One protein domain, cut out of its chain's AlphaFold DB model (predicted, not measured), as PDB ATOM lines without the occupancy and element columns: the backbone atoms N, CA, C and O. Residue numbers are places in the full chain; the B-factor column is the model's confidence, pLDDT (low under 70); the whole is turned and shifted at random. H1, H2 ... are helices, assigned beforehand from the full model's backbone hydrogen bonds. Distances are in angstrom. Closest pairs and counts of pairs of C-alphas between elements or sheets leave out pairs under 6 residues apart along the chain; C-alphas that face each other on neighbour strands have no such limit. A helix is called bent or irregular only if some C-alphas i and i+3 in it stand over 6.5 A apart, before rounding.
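AT A GLANCE: This is residues 2 to 98 of the 98 residues of an uncharacterized protein of Verminephrobacter eiseniae (strain EF01-2) (UniProt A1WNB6). A long helical hairpin, H2 and H3 side by side, makes the long body, and a third helix, H1, crosses H2 near the end where H2 begins, with its first half, residues 2 to 14, sticking out free as an arm. The printed part has 97 residues with three named helices, in the order H1, H2, H3, and no named strand, and its class is all helix. The whole is loose, with a radius of gyration of the C-alphas of 17.0 A. Its outline is flat, spanning 50 by 39 by 17 A.

IN THESE COORDINATES: The longest helix by residues is H2, residues 36 to 69, 47.1 A from its first to its last C-alpha; it begins at C-alpha 36 at (-48.409, 18.443, -36.677) and ends at C-alpha 69 at (-51.277, 54.956, -7.040). H2 is neither bent nor irregular, but only just: C-alphas 48 and 51 are 6.5 A apart. H3 is residues 73 to 95, 32.7 A long, and is also neither bent nor irregular, but only just: C-alphas 76 and 79 are 6.1 A apart. H1 is residues 2 to 28, 38.6 A long, and begins at C-alpha 2 at (-65.577, 40.763, -46.784).

HOW THE PARTS SIT: H2 touches H3, and the two form a helical hairpin. Their lines stand at a shallow tilt of 18 degrees, and they run opposite ways. Their closest C-alphas are those of Ala 58 and Pro 80, 4.9 A apart, and 22 pairs of C-alphas are within 8 A. H1 touches H2 with residues 15 to 23 alone, and H2 touches H1 with residues 39 to 43 alone. Their closest C-alphas are those of Val 19 and Ala 40, 5.9 A apart. These two run opposite ways at a steep tilt of 68 degrees, only just short of about perpendicular. H1 and H3 are apart. In H1 every O i to N i+4 pair is within hydrogen-bond range; in H2 27 of 30 such pairs are, and in H3 18 of 19.

THE WHOLE: The two C-alphas farthest apart are those of Pro 32 and Asp 70, 51.0 A. Residues 2 to 14, which belong to H1, stand free; without them the body of 84 residues spans 51 by 20 by 18 A. The link from H2 to H3 is tight, with 3 residues, and the link from H1 to H2 is short, with 7. The printed part has no cut and ends at residue 98, the chain's last residue. The mean pLDDT of the printed part is 83.8, and the model's confidence is under 70 at residue 33 and residues 96 to 98.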
ATOM      1  N   PHE A   2     -66.834  41.137 -46.111       78.56
ATOM      2  CA  PHE A   2     -65.577  40.763 -46.784       78.56
ATOM      3  C   PHE A   2     -64.305  41.081 -45.974       78.56
ATOM      4  O   PHE A   2     -63.418  40.240 -45.910       78.56
ATOM      5  N   GLU A   3     -64.236  42.237 -45.307       83.19
ATOM      6  CA  GLU A   3     -63.078  42.612 -44.470       83.19
ATOM      7  C   GLU A   3     -62.872  41.660 -43.290       83.19
ATOM      8  O   GLU A   3     -61.772  41.164 -43.079       83.19
ATOM      9  N   PHE A   4     -63.955  41.327 -42.586       77.88
ATOM     10  CA  PHE A   4     -63.920  40.376 -41.477       77.88
ATOM     11  C   PHE A   4     -63.410  39.008 -41.949       77.88
ATOM     12  O   PHE A   4     -62.552  38.404 -41.317       77.88
ATOM     13  N   LEU A   5     -63.882  38.534 -43.108       82.38
ATOM     14  CA  LEU A   5     -63.427  37.271 -43.689       82.38
ATOM     15  C   LEU A   5     -61.923  37.298 -44.020       82.38
ATOM     16  O   LEU A   5     -61.221  36.325 -43.752       82.38
ATOM     17  N   ALA A   6     -61.423  38.408 -44.567       85.31
ATOM     18  CA  ALA A   6     -60.004  38.592 -44.863       85.31
ATOM     19  C   ALA A   6     -59.141  38.618 -43.590       85.31
ATOM     20  O   ALA A   6     -58.059  38.034 -43.571       85.31
ATOM     21  N   GLU A   7     -59.639  39.232 -42.519       86.81
ATOM     22  CA  GLU A   7     -58.973  39.279 -41.218       86.81
ATOM     23  C   GLU A   7     -58.842  37.879 -40.601       86.81
ATOM     24  O   GLU A   7     -57.742  37.466 -40.233       86.81
ATOM     25  N   TRP A   8     -59.922  37.091 -40.597       83.25
ATOM     26  CA  TRP A   8     -59.885  35.701 -40.124       83.25
ATOM     27  C   TRP A   8     -58.947  34.815 -40.946       83.25
ATOM     28  O   TRP A   8     -58.222  33.996 -40.378       83.25
ATOM     29  N   ILE A   9     -58.918  34.991 -42.271       86.88
ATOM     30  CA  ILE A   9     -57.969  34.286 -43.145       86.88
ATOM     31  C   ILE A   9     -56.529  34.688 -42.803       86.88
ATOM     32  O   ILE A   9     -55.660  33.820 -42.710       86.88
ATOM     33  N   GLY A  10     -56.277  35.979 -42.575       86.50
ATOM     34  CA  GLY A  10     -54.973  36.488 -42.156       86.50
ATOM     35  C   GLY A  10     -54.510  35.866 -40.840       86.50
ATOM     36  O   GLY A  10     -53.398  35.347 -40.766       86.50
ATOM     37  N   ILE A  11     -55.384  35.827 -39.832       85.06
ATOM     38  CA  ILE A  11     -55.106  35.202 -38.531       85.06
ATOM     39  C   ILE A  11     -54.779  33.711 -38.704       85.06
ATOM     40  O   ILE A  11     -53.791  33.224 -38.152       85.06
ATOM     41  N   GLY A  12     -55.568  32.990 -39.506       85.94
ATOM     42  CA  GLY A  12     -55.325  31.575 -39.796       85.94
ATOM     43  C   GLY A  12     -53.988  31.328 -40.504       85.94
ATOM     44  O   GLY A  12     -53.271  30.387 -40.164       85.94
ATOM     45  N   LEU A  13     -53.610  32.187 -41.455       88.69
ATOM     46  CA  LEU A  13     -52.325  32.102 -42.155       88.69
ATOM     47  C   LEU A  13     -51.136  32.371 -41.232       88.69
ATOM     48  O   LEU A  13     -50.151  31.635 -41.296       88.69
ATOM     49  N   VAL A  14     -51.232  33.384 -40.365       87.56
ATOM     50  CA  VAL A  14     -50.198  33.684 -39.362       87.56
ATOM     51  C   VAL A  14     -50.013  32.490 -38.430       87.56
ATOM     52  O   VAL A  14     -48.888  32.036 -38.233       87.56
ATOM     53  N   PHE A  15     -51.109  31.890 -37.963       86.69
ATOM     54  CA  PHE A  15     -51.051  30.698 -37.123       86.69
ATOM     55  C   PHE A  15     -50.363  29.510 -37.820       86.69
ATOM     56  O   PHE A  15     -49.483  28.862 -37.249       86.69
ATOM     57  N   CYS A  16     -50.702  29.238 -39.083       87.31
ATOM     58  CA  CYS A  16     -50.032  28.205 -39.874       87.31
ATOM     59  C   CYS A  16     -48.532  28.494 -40.055       87.31
ATOM     60  O   CYS A  16     -47.710  27.574 -39.979       87.31
ATOM     61  N   ALA A  17     -48.165  29.761 -40.274       88.50
ATOM     62  CA  ALA A  17     -46.775  30.184 -40.378       88.50
ATOM     63  C   ALA A  17     -46.017  29.975 -39.059       88.50
ATOM     64  O   ALA A  17     -44.895  29.471 -39.093       88.50
ATOM     65  N   ASP A  18     -46.635  30.262 -37.912       85.31
ATOM     66  CA  ASP A  18     -46.045  30.055 -36.586       85.31
ATOM     67  C   ASP A  18     -45.766  28.572 -36.305       85.31
ATOM     68  O   ASP A  18     -44.672  28.213 -35.858       85.31
ATOM     69  N   VAL A  19     -46.714  27.686 -36.634       86.62
ATOM     70  CA  VAL A  19     -46.530  26.228 -36.522       86.62
ATOM     71  C   VAL A  19     -45.413  25.748 -37.455       86.62
ATOM     72  O   VAL A  19     -44.555  24.953 -37.060       86.62
ATOM     73  N   PHE A  20     -45.370  26.246 -38.694       87.19
ATOM     74  CA  PHE A  20     -44.319  25.888 -39.646       87.19
ATOM     75  C   PHE A  20     -42.935  26.370 -39.193       87.19
ATOM     76  O   PHE A  20     -41.965  25.605 -39.237       87.19
ATOM     77  N   LEU A  21     -42.841  27.613 -38.714       86.12
ATOM     78  CA  LEU A  21     -41.623  28.185 -38.148       86.12
ATOM     79  C   LEU A  21     -41.138  27.331 -36.975       86.12
ATOM     80  O   LEU A  21     -39.948  27.023 -36.888       86.12
ATOM     81  N   LEU A  22     -42.062  26.876 -36.124       83.62
ATOM     82  CA  LEU A  22     -41.735  26.037 -34.981       83.62
ATOM     83  C   LEU A  22     -41.117  24.706 -35.381       83.62
ATOM     84  O   LEU A  22     -40.057  24.333 -34.866       83.62
ATOM     85  N   ARG A  23     -41.708  24.040 -36.371       84.88
ATOM     86  CA  ARG A  23     -41.159  22.803 -36.932       84.88
ATOM     87  C   ARG A  23     -39.788  23.024 -37.559       84.88
ATOM     88  O   ARG A  23     -38.883  22.228 -37.315       84.88
ATOM     89  N   LYS A  24     -39.593  24.120 -38.303       86.38
ATOM     90  CA  LYS A  24     -38.286  24.461 -38.887       86.38
ATOM     91  C   LYS A  24     -37.216  24.692 -37.823       86.38
ATOM     92  O   LYS A  24     -36.111  24.170 -37.955       86.38
ATOM     93  N   ILE A  25     -37.530  25.444 -36.767       83.94
ATOM     94  CA  ILE A  25     -36.595  25.719 -35.669       83.94
ATOM     95  C   ILE A  25     -36.259  24.428 -34.914       83.94
ATOM     96  O   ILE A  25     -35.099  24.216 -34.556       83.94
ATOM     97  N   ARG A  26     -37.242  23.545 -34.691       82.00
ATOM     98  CA  ARG A  26     -37.017  22.246 -34.046       82.00
ATOM     99  C   ARG A  26     -36.123  21.340 -34.900       82.00
ATOM    100  O   ARG A  26     -35.154  20.790 -34.378       82.00
ATOM    101  N   ALA A  27     -36.386  21.263 -36.205       83.81
ATOM    102  CA  ALA A  27     -35.563  20.515 -37.155       83.81
ATOM    103  C   ALA A  27     -34.120  21.046 -37.211       83.81
ATOM    104  O   ALA A  27     -33.174  20.268 -37.126       83.81
ATOM    105  N   ALA A  28     -33.936  22.372 -37.246       85.06
ATOM    106  CA  ALA A  28     -32.614  23.004 -37.209       85.06
ATOM    107  C   ALA A  28     -31.837  22.717 -35.908       85.06
ATOM    108  O   ALA A  28     -30.612  22.789 -35.886       85.06
ATOM    109  N   ARG A  29     -32.540  22.376 -34.820       82.12
ATOM    110  CA  ARG A  29     -31.957  21.987 -33.526       82.12
ATOM    111  C   ARG A  29     -31.758  20.473 -33.376       82.12
ATOM    112  O   ARG A  29     -31.429  20.033 -32.277       82.12
ATOM    113  N   GLY A  30     -31.968  19.688 -34.437       78.50
ATOM    114  CA  GLY A  30     -31.749  18.236 -34.442       78.50
ATOM    115  C   GLY A  30     -32.712  17.450 -33.548       78.50
ATOM    116  O   GLY A  30     -32.362  16.383 -33.054       78.50
ATOM    117  N   ARG A  31     -33.903  17.994 -33.282       76.62
ATOM    118  CA  ARG A  31     -34.892  17.391 -32.380       76.62
ATOM    119  C   ARG A  31     -35.908  16.522 -33.128       76.62
ATOM    120  O   ARG A  31     -36.182  16.803 -34.297       76.62
ATOM    121  N   PRO A  32     -36.487  15.501 -32.464       75.19
ATOM    122  CA  PRO A  32     -37.460  14.611 -33.085       75.19
ATOM    123  C   PRO A  32     -38.685  15.380 -33.588       75.19
ATOM    124  O   PRO A  32     -39.124  16.368 -32.993       75.19
ATOM    125  N   ALA A  33     -39.216  14.930 -34.722       69.94
ATOM    126  CA  ALA A  33     -40.417  15.500 -35.306       69.94
ATOM    127  C   ALA A  33     -41.646  15.049 -34.506       69.94
ATOM    128  O   ALA A  33     -41.946  13.859 -34.447       69.94
ATOM    129  N   HIS A  34     -42.358  16.013 -33.926       76.88
ATOM    130  CA  HIS A  34     -43.692  15.805 -33.370       76.88
ATOM    131  C   HIS A  34     -44.747  15.719 -34.476       76.88
ATOM    132  O   HIS A  34     -44.526  16.144 -35.622       76.88
ATOM    133  N   ALA A  35     -45.912  15.175 -34.121       82.56
ATOM    134  CA  ALA A  35     -47.079  15.244 -34.983       82.56
ATOM    135  C   ALA A  35     -47.500  16.711 -35.170       82.56
ATOM    136  O   ALA A  35     -47.434  17.518 -34.245       82.56
ATOM    137  N   VAL A  36     -47.975  17.064 -36.368       80.81
ATOM    138  CA  VAL A  36     -48.409  18.443 -36.677       80.81
ATOM    139  C   VAL A  36     -49.511  18.912 -35.730       80.81
ATOM    140  O   VAL A  36     -49.553  20.080 -35.362       80.81
ATOM    141  N   SER A  37     -50.382  17.991 -35.317       83.44
ATOM    142  CA  SER A  37     -51.449  18.245 -34.354       83.44
ATOM    143  C   SER A  37     -50.928  18.628 -32.971       83.44
ATOM    144  O   SER A  37     -51.535  19.473 -32.327       83.44
ATOM    145  N   GLU A  38     -49.816  18.045 -32.521       83.88
ATOM    146  CA  GLU A  38     -49.204  18.379 -31.229       83.88
ATOM    147  C   GLU A  38     -48.614  19.790 -31.271       83.88
ATOM    148  O   GLU A  38     -48.901  20.607 -30.400       83.88
ATOM    149  N   ASP A  39     -47.888  20.118 -32.344       82.12
ATOM    150  CA  ASP A  39     -47.311  21.452 -32.546       82.12
ATOM    151  C   ASP A  39     -48.379  22.541 -32.697       82.12
ATOM    152  O   ASP A  39     -48.226  23.651 -32.181       82.12
ATOM    153  N   ALA A  40     -49.475  22.226 -33.390       84.62
ATOM    154  CA  ALA A  40     -50.612  23.124 -33.521       84.62
ATOM    155  C   ALA A  40     -51.324  23.333 -32.180       84.62
ATOM    156  O   ALA A  40     -51.700  24.457 -31.867       84.62
ATOM    157  N   LEU A  41     -51.489  22.288 -31.367       86.94
ATOM    158  CA  LEU A  41     -52.147  22.395 -30.065       86.94
ATOM    159  C   LEU A  41     -51.300  23.216 -29.086       86.94
ATOM    160  O   LEU A  41     -51.824  24.118 -28.434       86.94
ATOM    161  N   ASP A  42     -49.989  22.981 -29.049       84.00
ATOM    162  CA  ASP A  42     -49.055  23.769 -28.243       84.00
ATOM    163  C   ASP A  42     -49.074  25.257 -28.639       84.00
ATOM    164  O   ASP A  42     -49.119  26.133 -27.767       84.00
ATOM    165  N   MET A  43     -49.109  25.561 -29.943       83.56
ATOM    166  CA  MET A  43     -49.257  26.942 -30.411       83.56
ATOM    167  C   MET A  43     -50.634  27.528 -30.120       83.56
ATOM    168  O   MET A  43     -50.723  28.682 -29.712       83.56
ATOM    169  N   ALA A  44     -51.711  26.757 -30.266       86.50
ATOM    170  CA  ALA A  44     -53.060  27.219 -29.953       86.50
ATOM    171  C   ALA A  44     -53.186  27.589 -28.469       86.50
ATOM    172  O   ALA A  44     -53.755  28.625 -28.136       86.50
ATOM    173  N   VAL A  45     -52.600  26.799 -27.564       86.69
ATOM    174  CA  VAL A  45     -52.575  27.122 -26.130       86.69
ATOM    175  C   VAL A  45     -51.791  28.408 -25.872       86.69
ATOM    176  O   VAL A  45     -52.234  29.262 -25.103       86.69
ATOM    177  N   LEU A  46     -50.642  28.592 -26.518       84.38
ATOM    178  CA  LEU A  46     -49.869  29.816 -26.341       84.38
ATOM    179  C   LEU A  46     -50.628  31.055 -26.845       84.38
ATOM    180  O   LEU A  46     -50.735  32.045 -26.119       84.38
ATOM    181  N   THR A  47     -51.168  30.987 -28.060       83.06
ATOM    182  CA  THR A  47     -51.762  32.134 -28.757       83.06
ATOM    183  C   THR A  47     -53.173  32.455 -28.268       83.06
ATOM    184  O   THR A  47     -53.517  33.626 -28.149       83.06
ATOM    185  N   TRP A  48     -53.993  31.452 -27.947       84.06
ATOM    186  CA  TRP A  48     -55.388  31.666 -27.539       84.06
ATOM    187  C   TRP A  48     -55.619  31.656 -26.030       84.06
ATOM    188  O   TRP A  48     -56.627  32.195 -25.586       84.06
ATOM    189  N   TRP A  49     -54.702  31.103 -25.230       86.75
ATOM    190  CA  TRP A  49     -54.846  31.108 -23.768       86.75
ATOM    191  C   TRP A  49     -53.803  31.969 -23.075       86.75
ATOM    192  O   TRP A  49     -54.153  32.893 -22.344       86.75
ATOM    193  N   VAL A  50     -52.516  31.692 -23.295       84.81
ATOM    194  CA  VAL A  50     -51.448  32.350 -22.528       84.81
ATOM    195  C   VAL A  50     -51.340  33.832 -22.879       84.81
ATOM    196  O   VAL A  50     -51.339  34.659 -21.972       84.81
ATOM    197  N   MET A  51     -51.279  34.180 -24.168       84.56
ATOM    198  CA  MET A  51     -51.161  35.578 -24.597       84.56
ATOM    199  C   MET A  51     -52.350  36.448 -24.143       84.56
ATOM    200  O   MET A  51     -52.094  37.498 -23.547       84.56
ATOM    201  N   PRO A  52     -53.625  36.037 -24.319       87.62
ATOM    202  CA  PRO A  52     -54.760  36.825 -23.844       87.62
ATOM    203  C   PRO A  52     -54.798  36.961 -22.324       87.62
ATOM    204  O   PRO A  52     -55.044  38.052 -21.819       87.62
ATOM    205  N   LEU A  53     -54.495  35.892 -21.578       89.06
ATOM    206  CA  LEU A  53     -54.462  35.942 -20.113       89.06
ATOM    207  C   LEU A  53     -53.396  36.928 -19.622       89.06
ATOM    208  O   LEU A  53     -53.669  37.750 -18.749       89.06
ATOM    209  N   VAL A  54     -52.202  36.893 -20.216       88.44
ATOM    210  CA  VAL A  54     -51.120  37.837 -19.904       88.44
ATOM    211  C   VAL A  54     -51.518  39.270 -20.254       88.44
ATOM    212  O   VAL A  54     -51.246  40.173 -19.468       88.44
ATOM    213  N   ALA A  55     -52.195  39.491 -21.383       86.31
ATOM    214  CA  ALA A  55     -52.681  40.813 -21.769       86.31
ATOM    215  C   ALA A  55     -53.721  41.356 -20.776       86.31
ATOM    216  O   ALA A  55     -53.610  42.497 -20.330       86.31
ATOM    217  N   VAL A  56     -54.688  40.529 -20.364       91.19
ATOM    218  CA  VAL A  56     -55.692  40.897 -19.352       91.19
ATOM    219  C   VAL A  56     -55.028  41.192 -18.008       91.19
ATOM    220  O   VAL A  56     -55.348  42.194 -17.373       91.19
ATOM    221  N   ALA A  57     -54.064  40.370 -17.588       89.31
ATOM    222  CA  ALA A  57     -53.305  40.611 -16.365       89.31
ATOM    223  C   ALA A  57     -52.507  41.923 -16.441       89.31
ATOM    224  O   ALA A  57     -52.524  42.706 -15.494       89.31
ATOM    225  N   ALA A  58     -51.859  42.205 -17.574       88.25
ATOM    226  CA  ALA A  58     -51.127  43.449 -17.783       88.25
ATOM    227  C   ALA A  58     -52.053  44.675 -17.731       88.25
ATOM    228  O   ALA A  58     -51.704  45.669 -17.098       88.25
ATOM    229  N   LEU A  59     -53.250  44.585 -18.321       89.25
ATOM    230  CA  LEU A  59     -54.274  45.632 -18.241       89.25
ATOM    231  C   LEU A  59     -54.776  45.841 -16.809       89.25
ATOM    232  O   LEU A  59     -54.936  46.984 -16.385       89.25
ATOM    233  N   ALA A  60     -54.990  44.766 -16.047       90.19
ATOM    234  CA  ALA A  60     -55.399  44.863 -14.649       90.19
ATOM    235  C   ALA A  60     -54.321  45.545 -13.793       90.19
ATOM    236  O   ALA A  60     -54.626  46.457 -13.027       90.19
ATOM    237  N   VAL A  61     -53.051  45.158 -13.962       88.69
ATOM    238  CA  VAL A  61     -51.928  45.788 -13.248       88.69
ATOM    239  C   VAL A  61     -51.780  47.252 -13.654       88.69
ATOM    240  O   VAL A  61     -51.593  48.098 -12.781       88.69
ATOM    241  N   PHE A  62     -51.911  47.571 -14.945       87.88
ATOM    242  CA  PHE A  62     -51.923  48.952 -15.427       87.88
ATOM    243  C   PHE A  62     -53.030  49.768 -14.749       87.88
ATOM    244  O   PHE A  62     -52.746  50.826 -14.194       87.88
ATOM    245  N   ALA A  63     -54.266  49.260 -14.745       87.69
ATOM    246  CA  ALA A  63     -55.409  49.954 -14.164       87.69
ATOM    247  C   ALA A  63     -55.199  50.231 -12.668       87.69
ATOM    248  O   ALA A  63     -55.381  51.360 -12.226       87.69
ATOM    249  N   VAL A  64     -54.745  49.238 -11.899       89.00
ATOM    250  CA  VAL A  64     -54.459  49.420 -10.468       89.00
ATOM    251  C   VAL A  64     -53.324  50.426 -10.253       89.00
ATOM    252  O   VAL A  64     -53.452  51.335  -9.438       89.00
ATOM    253  N   SER A  65     -52.228  50.309 -11.005       85.00
ATOM    254  CA  SER A  65     -51.056  51.187 -10.851       85.00
ATOM    255  C   SER A  65     -51.377  52.644 -11.189       85.00
ATOM    256  O   SER A  65     -50.929  53.556 -10.499       85.00
ATOM    257  N   TYR A  66     -52.171  52.861 -12.237       85.25
ATOM    258  CA  TYR A  66     -52.535  54.193 -12.697       85.25
ATOM    259  C   TYR A  66     -53.625  54.822 -11.821       85.25
ATOM    260  O   TYR A  66     -53.444  55.931 -11.339       85.25
ATOM    261  N   PHE A  67     -54.729  54.114 -11.556       88.38
ATOM    262  CA  PHE A  67     -55.876  54.699 -10.850       88.38
ATOM    263  C   PHE A  67     -55.749  54.698  -9.324       88.38
ATOM    264  O   PHE A  67     -56.373  55.533  -8.677       88.38
ATOM    265  N   SER A  68     -55.004  53.763  -8.724       90.56
ATOM    266  CA  SER A  68     -54.890  53.679  -7.258       90.56
ATOM    267  C   SER A  68     -53.640  54.355  -6.702       90.56
ATOM    268  O   SER A  68     -53.646  54.759  -5.543       90.56
ATOM    269  N   PHE A  69     -52.578  54.467  -7.502       84.81
ATOM    270  CA  PHE A  69     -51.277  54.956  -7.040       84.81
ATOM    271  C   PHE A  69     -50.749  56.168  -7.827       84.81
ATOM    272  O   PHE A  69     -49.660  56.643  -7.510       84.81
ATOM    273  N   ASP A  70     -51.488  56.664  -8.831       85.31
ATOM    274  CA  ASP A  70     -51.108  57.816  -9.670       85.31
ATOM    275  C   ASP A  70     -49.695  57.686 -10.282       85.31
ATOM    276  O   ASP A  70     -48.968  58.664 -10.485       85.31
ATOM    277  N   LEU A  71     -49.265  56.450 -10.585       83.12
ATOM    278  CA  LEU A  71     -47.955  56.238 -11.198       83.12
ATOM    279  C   LEU A  71     -47.927  56.812 -12.621       83.12
ATOM    280  O   LEU A  71     -48.883  56.634 -13.388       83.12
ATOM    281  N   PRO A  72     -46.793  57.407 -13.035       86.00
ATOM    282  CA  PRO A  72     -46.639  57.922 -14.386       86.00
ATOM    283  C   PRO A  72     -46.844  56.807 -15.416       86.00
ATOM    284  O   PRO A  72     -46.391  55.674 -15.232       86.00
ATOM    285  N   LEU A  73     -47.482  57.160 -16.537       79.12
ATOM    286  CA  LEU A  73     -47.855  56.251 -17.631       79.12
ATOM    287  C   LEU A  73     -46.730  55.293 -18.044       79.12
ATOM    288  O   LEU A  73     -46.985  54.114 -18.269       79.12
ATOM    289  N   TRP A  74     -45.482  55.767 -18.081       79.06
ATOM    290  CA  TRP A  74     -44.318  54.946 -18.428       79.06
ATOM    291  C   TRP A  74     -44.103  53.748 -17.494       79.06
ATOM    292  O   TRP A  74     -43.762  52.669 -17.971       79.06
ATOM    293  N   LEU A  75     -44.329  53.904 -16.188       79.94
ATOM    294  CA  LEU A  75     -44.180  52.823 -15.208       79.94
ATOM    295  C   LEU A  75     -45.410  51.916 -15.186       79.94
ATOM    296  O   LEU A  75     -45.268  50.694 -15.245       79.94
ATOM    297  N   SER A  76     -46.602  52.514 -15.170       79.62
ATOM    298  CA  SER A  76     -47.872  51.783 -15.122       79.62
ATOM    299  C   SER A  76     -48.089  50.922 -16.364       79.62
ATOM    300  O   SER A  76     -48.638  49.830 -16.260       79.62
ATOM    301  N   PHE A  77     -47.671  51.394 -17.543       78.94
ATOM    302  CA  PHE A  77     -47.849  50.691 -18.816       78.94
ATOM    303  C   PHE A  77     -46.609  49.883 -19.205       78.94
ATOM    304  O   PHE A  77     -46.708  48.710 -19.564       78.94
ATOM    305  N   GLY A  78     -45.425  50.490 -19.095       81.56
ATOM    306  CA  GLY A  78     -44.173  49.869 -19.522       81.56
ATOM    307  C   GLY A  78     -43.808  48.642 -18.692       81.56
ATOM    308  O   GLY A  78     -43.410  47.627 -19.260       81.56
ATOM    309  N   GLY A  79     -43.991  48.692 -17.368       84.94
ATOM    310  CA  GLY A  79     -43.672  47.575 -16.476       84.94
ATOM    311  C   GLY A  79     -44.454  46.299 -16.817       84.94
ATOM    312  O   GLY A  79     -43.838  45.285 -17.160       84.94
ATOM    313  N   PRO A  80     -45.798  46.329 -16.788       84.50
ATOM    314  CA  PRO A  80     -46.618  45.155 -17.077       84.50
ATOM    315  C   PRO A  80     -46.430  44.613 -18.495       84.50
ATOM    316  O   PRO A  80     -46.412  43.398 -18.682       84.50
ATOM    317  N   ILE A  81     -46.232  45.486 -19.487       85.12
ATOM    318  CA  ILE A  81     -46.006  45.063 -20.874       85.12
ATOM    319  C   ILE A  81     -44.649  44.398 -21.045       85.12
ATOM    320  O   ILE A  81     -44.569  43.348 -21.682       85.12
ATOM    321  N   LEU A  82     -43.585  44.959 -20.466       88.44
ATOM    322  CA  LEU A  82     -42.261  44.343 -20.524       88.44
ATOM    323  C   LEU A  82     -42.266  42.979 -19.835       88.44
ATOM    324  O   LEU A  82     -41.777  42.004 -20.403       88.44
ATOM    325  N   ILE A  83     -42.862  42.888 -18.645       87.31
ATOM    326  CA  ILE A  83     -42.958  41.631 -17.894       87.31
ATOM    327  C   ILE A  83     -43.803  40.607 -18.663       87.31
ATOM    328  O   ILE A  83     -43.380  39.461 -18.826       87.31
ATOM    329  N   GLY A  84     -44.963  41.015 -19.184       85.69
ATOM    330  CA  GLY A  84     -45.841  40.155 -19.975       85.69
ATOM    331  C   GLY A  84     -45.175  39.661 -21.260       85.69
ATOM    332  O   GLY A  84     -45.192  38.465 -21.551       85.69
ATOM    333  N   GLY A  85     -44.505  40.556 -21.987       85.81
ATOM    334  CA  GLY A  85     -43.741  40.225 -23.187       85.81
ATOM    335  C   GLY A  85     -42.599  39.248 -22.903       85.81
ATOM    336  O   GLY A  85     -42.447  38.252 -23.613       85.81
ATOM    337  N   LEU A  86     -41.837  39.470 -21.825       89.75
ATOM    338  CA  LEU A  86     -40.772  38.562 -21.391       89.75
ATOM    339  C   LEU A  86     -41.314  37.182 -21.007       89.75
ATOM    340  O   LEU A  86     -40.717  36.168 -21.374       89.75
ATOM    341  N   TYR A  87     -42.451  37.122 -20.314       86.19
ATOM    342  CA  TYR A  87     -43.089  35.859 -19.951       86.19
ATOM    343  C   TYR A  87     -43.587  35.089 -21.182       86.19
ATOM    344  O   TYR A  87     -43.315  33.892 -21.308       86.19
ATOM    345  N   CYS A  88     -44.236  35.769 -22.134       85.38
ATOM    346  CA  CYS A  88     -44.647  35.173 -23.406       85.38
ATOM    347  C   CYS A  88     -43.441  34.656 -24.203       85.38
ATOM    348  O   CYS A  88     -43.458  33.515 -24.665       85.38
ATOM    349  N   ALA A  89     -42.357  35.432 -24.298       85.62
ATOM    350  CA  ALA A  89     -41.124  35.010 -24.965       85.62
ATOM    351  C   ALA A  89     -40.462  33.809 -24.265       85.62
ATOM    352  O   ALA A  89     -39.976  32.885 -24.924       85.62
ATOM    353  N   TYR A  90     -40.472  33.781 -22.930       86.94
ATOM    354  CA  TYR A  90     -40.000  32.640 -22.152       86.94
ATOM    355  C   TYR A  90     -40.835  31.385 -22.429       86.94
ATOM    356  O   TYR A  90     -40.267  30.323 -22.693       86.94
ATOM    357  N   LYS A  91     -42.168  31.500 -22.429       83.12
ATOM    358  CA  LYS A  91     -43.083  30.392 -22.739       83.12
ATOM    359  C   LYS A  91     -42.925  29.889 -24.170       83.12
ATOM    360  O   LYS A  91     -42.831  28.681 -24.372       83.12
ATOM    361  N   TYR A  92     -42.780  30.795 -25.131       80.75
ATOM    362  CA  TYR A  92     -42.464  30.467 -26.520       80.75
ATOM    363  C   TYR A  92     -41.139  29.698 -26.623       80.75
ATOM    364  O   TYR A  92     -41.047  28.643 -27.249       80.75
ATOM    365  N   ARG A  93     -40.107  30.150 -25.899       80.12
ATOM    366  CA  ARG A  93     -38.822  29.444 -25.824       80.12
ATOM    367  C   ARG A  93     -38.931  28.078 -25.149       80.12
ATOM    368  O   ARG A  93     -38.181  27.168 -25.506       80.12
ATOM    369  N   GLN A  94     -39.827  27.932 -24.178       79.62
ATOM    370  CA  GLN A  94     -40.101  26.662 -23.513       79.62
ATOM    371  C   GLN A  94     -40.748  25.657 -24.474       79.62
ATOM    372  O   GLN A  94     -40.386  24.484 -24.423       79.62
ATOM    373  N   LEU A  95     -41.609  26.115 -25.389       73.69
ATOM    374  CA  LEU A  95     -42.184  25.292 -26.460       73.69
ATOM    375  C   LEU A  95     -41.094  24.664 -27.345       73.69
ATOM    376  O   LEU A  95     -41.131  23.473 -27.618       73.69
ATOM    377  N   PHE A  96     -40.053  25.424 -27.705       69.06
ATOM    378  CA  PHE A  96     -38.902  24.894 -28.461       69.06
ATOM    379  C   PHE A  96     -37.962  24.000 -27.655       69.06
ATOM    380  O   PHE A  96     -37.047  23.393 -28.221       69.06
ATOM    381  N   ARG A  97     -38.082  24.029 -26.324       64.94
ATOM    382  CA  ARG A  97     -37.284  23.201 -25.418       64.94
ATOM    383  C   ARG A  97     -37.952  21.879 -25.082       64.94
ATOM    384  O   ARG A  97     -37.220  21.001 -24.619       64.94
ATOM    385  N   ARG A  98     -39.247  21.726 -25.340       58.75
ATOM    386  CA  ARG A  98     -39.901  20.420 -25.411       58.75
ATOM    387  C   ARG A  98     -39.495  19.733 -26.714       58.75
ATOM    388  O   ARG A  98     -38.956  18.622 -26.593       58.75
TER     389      ARG A  98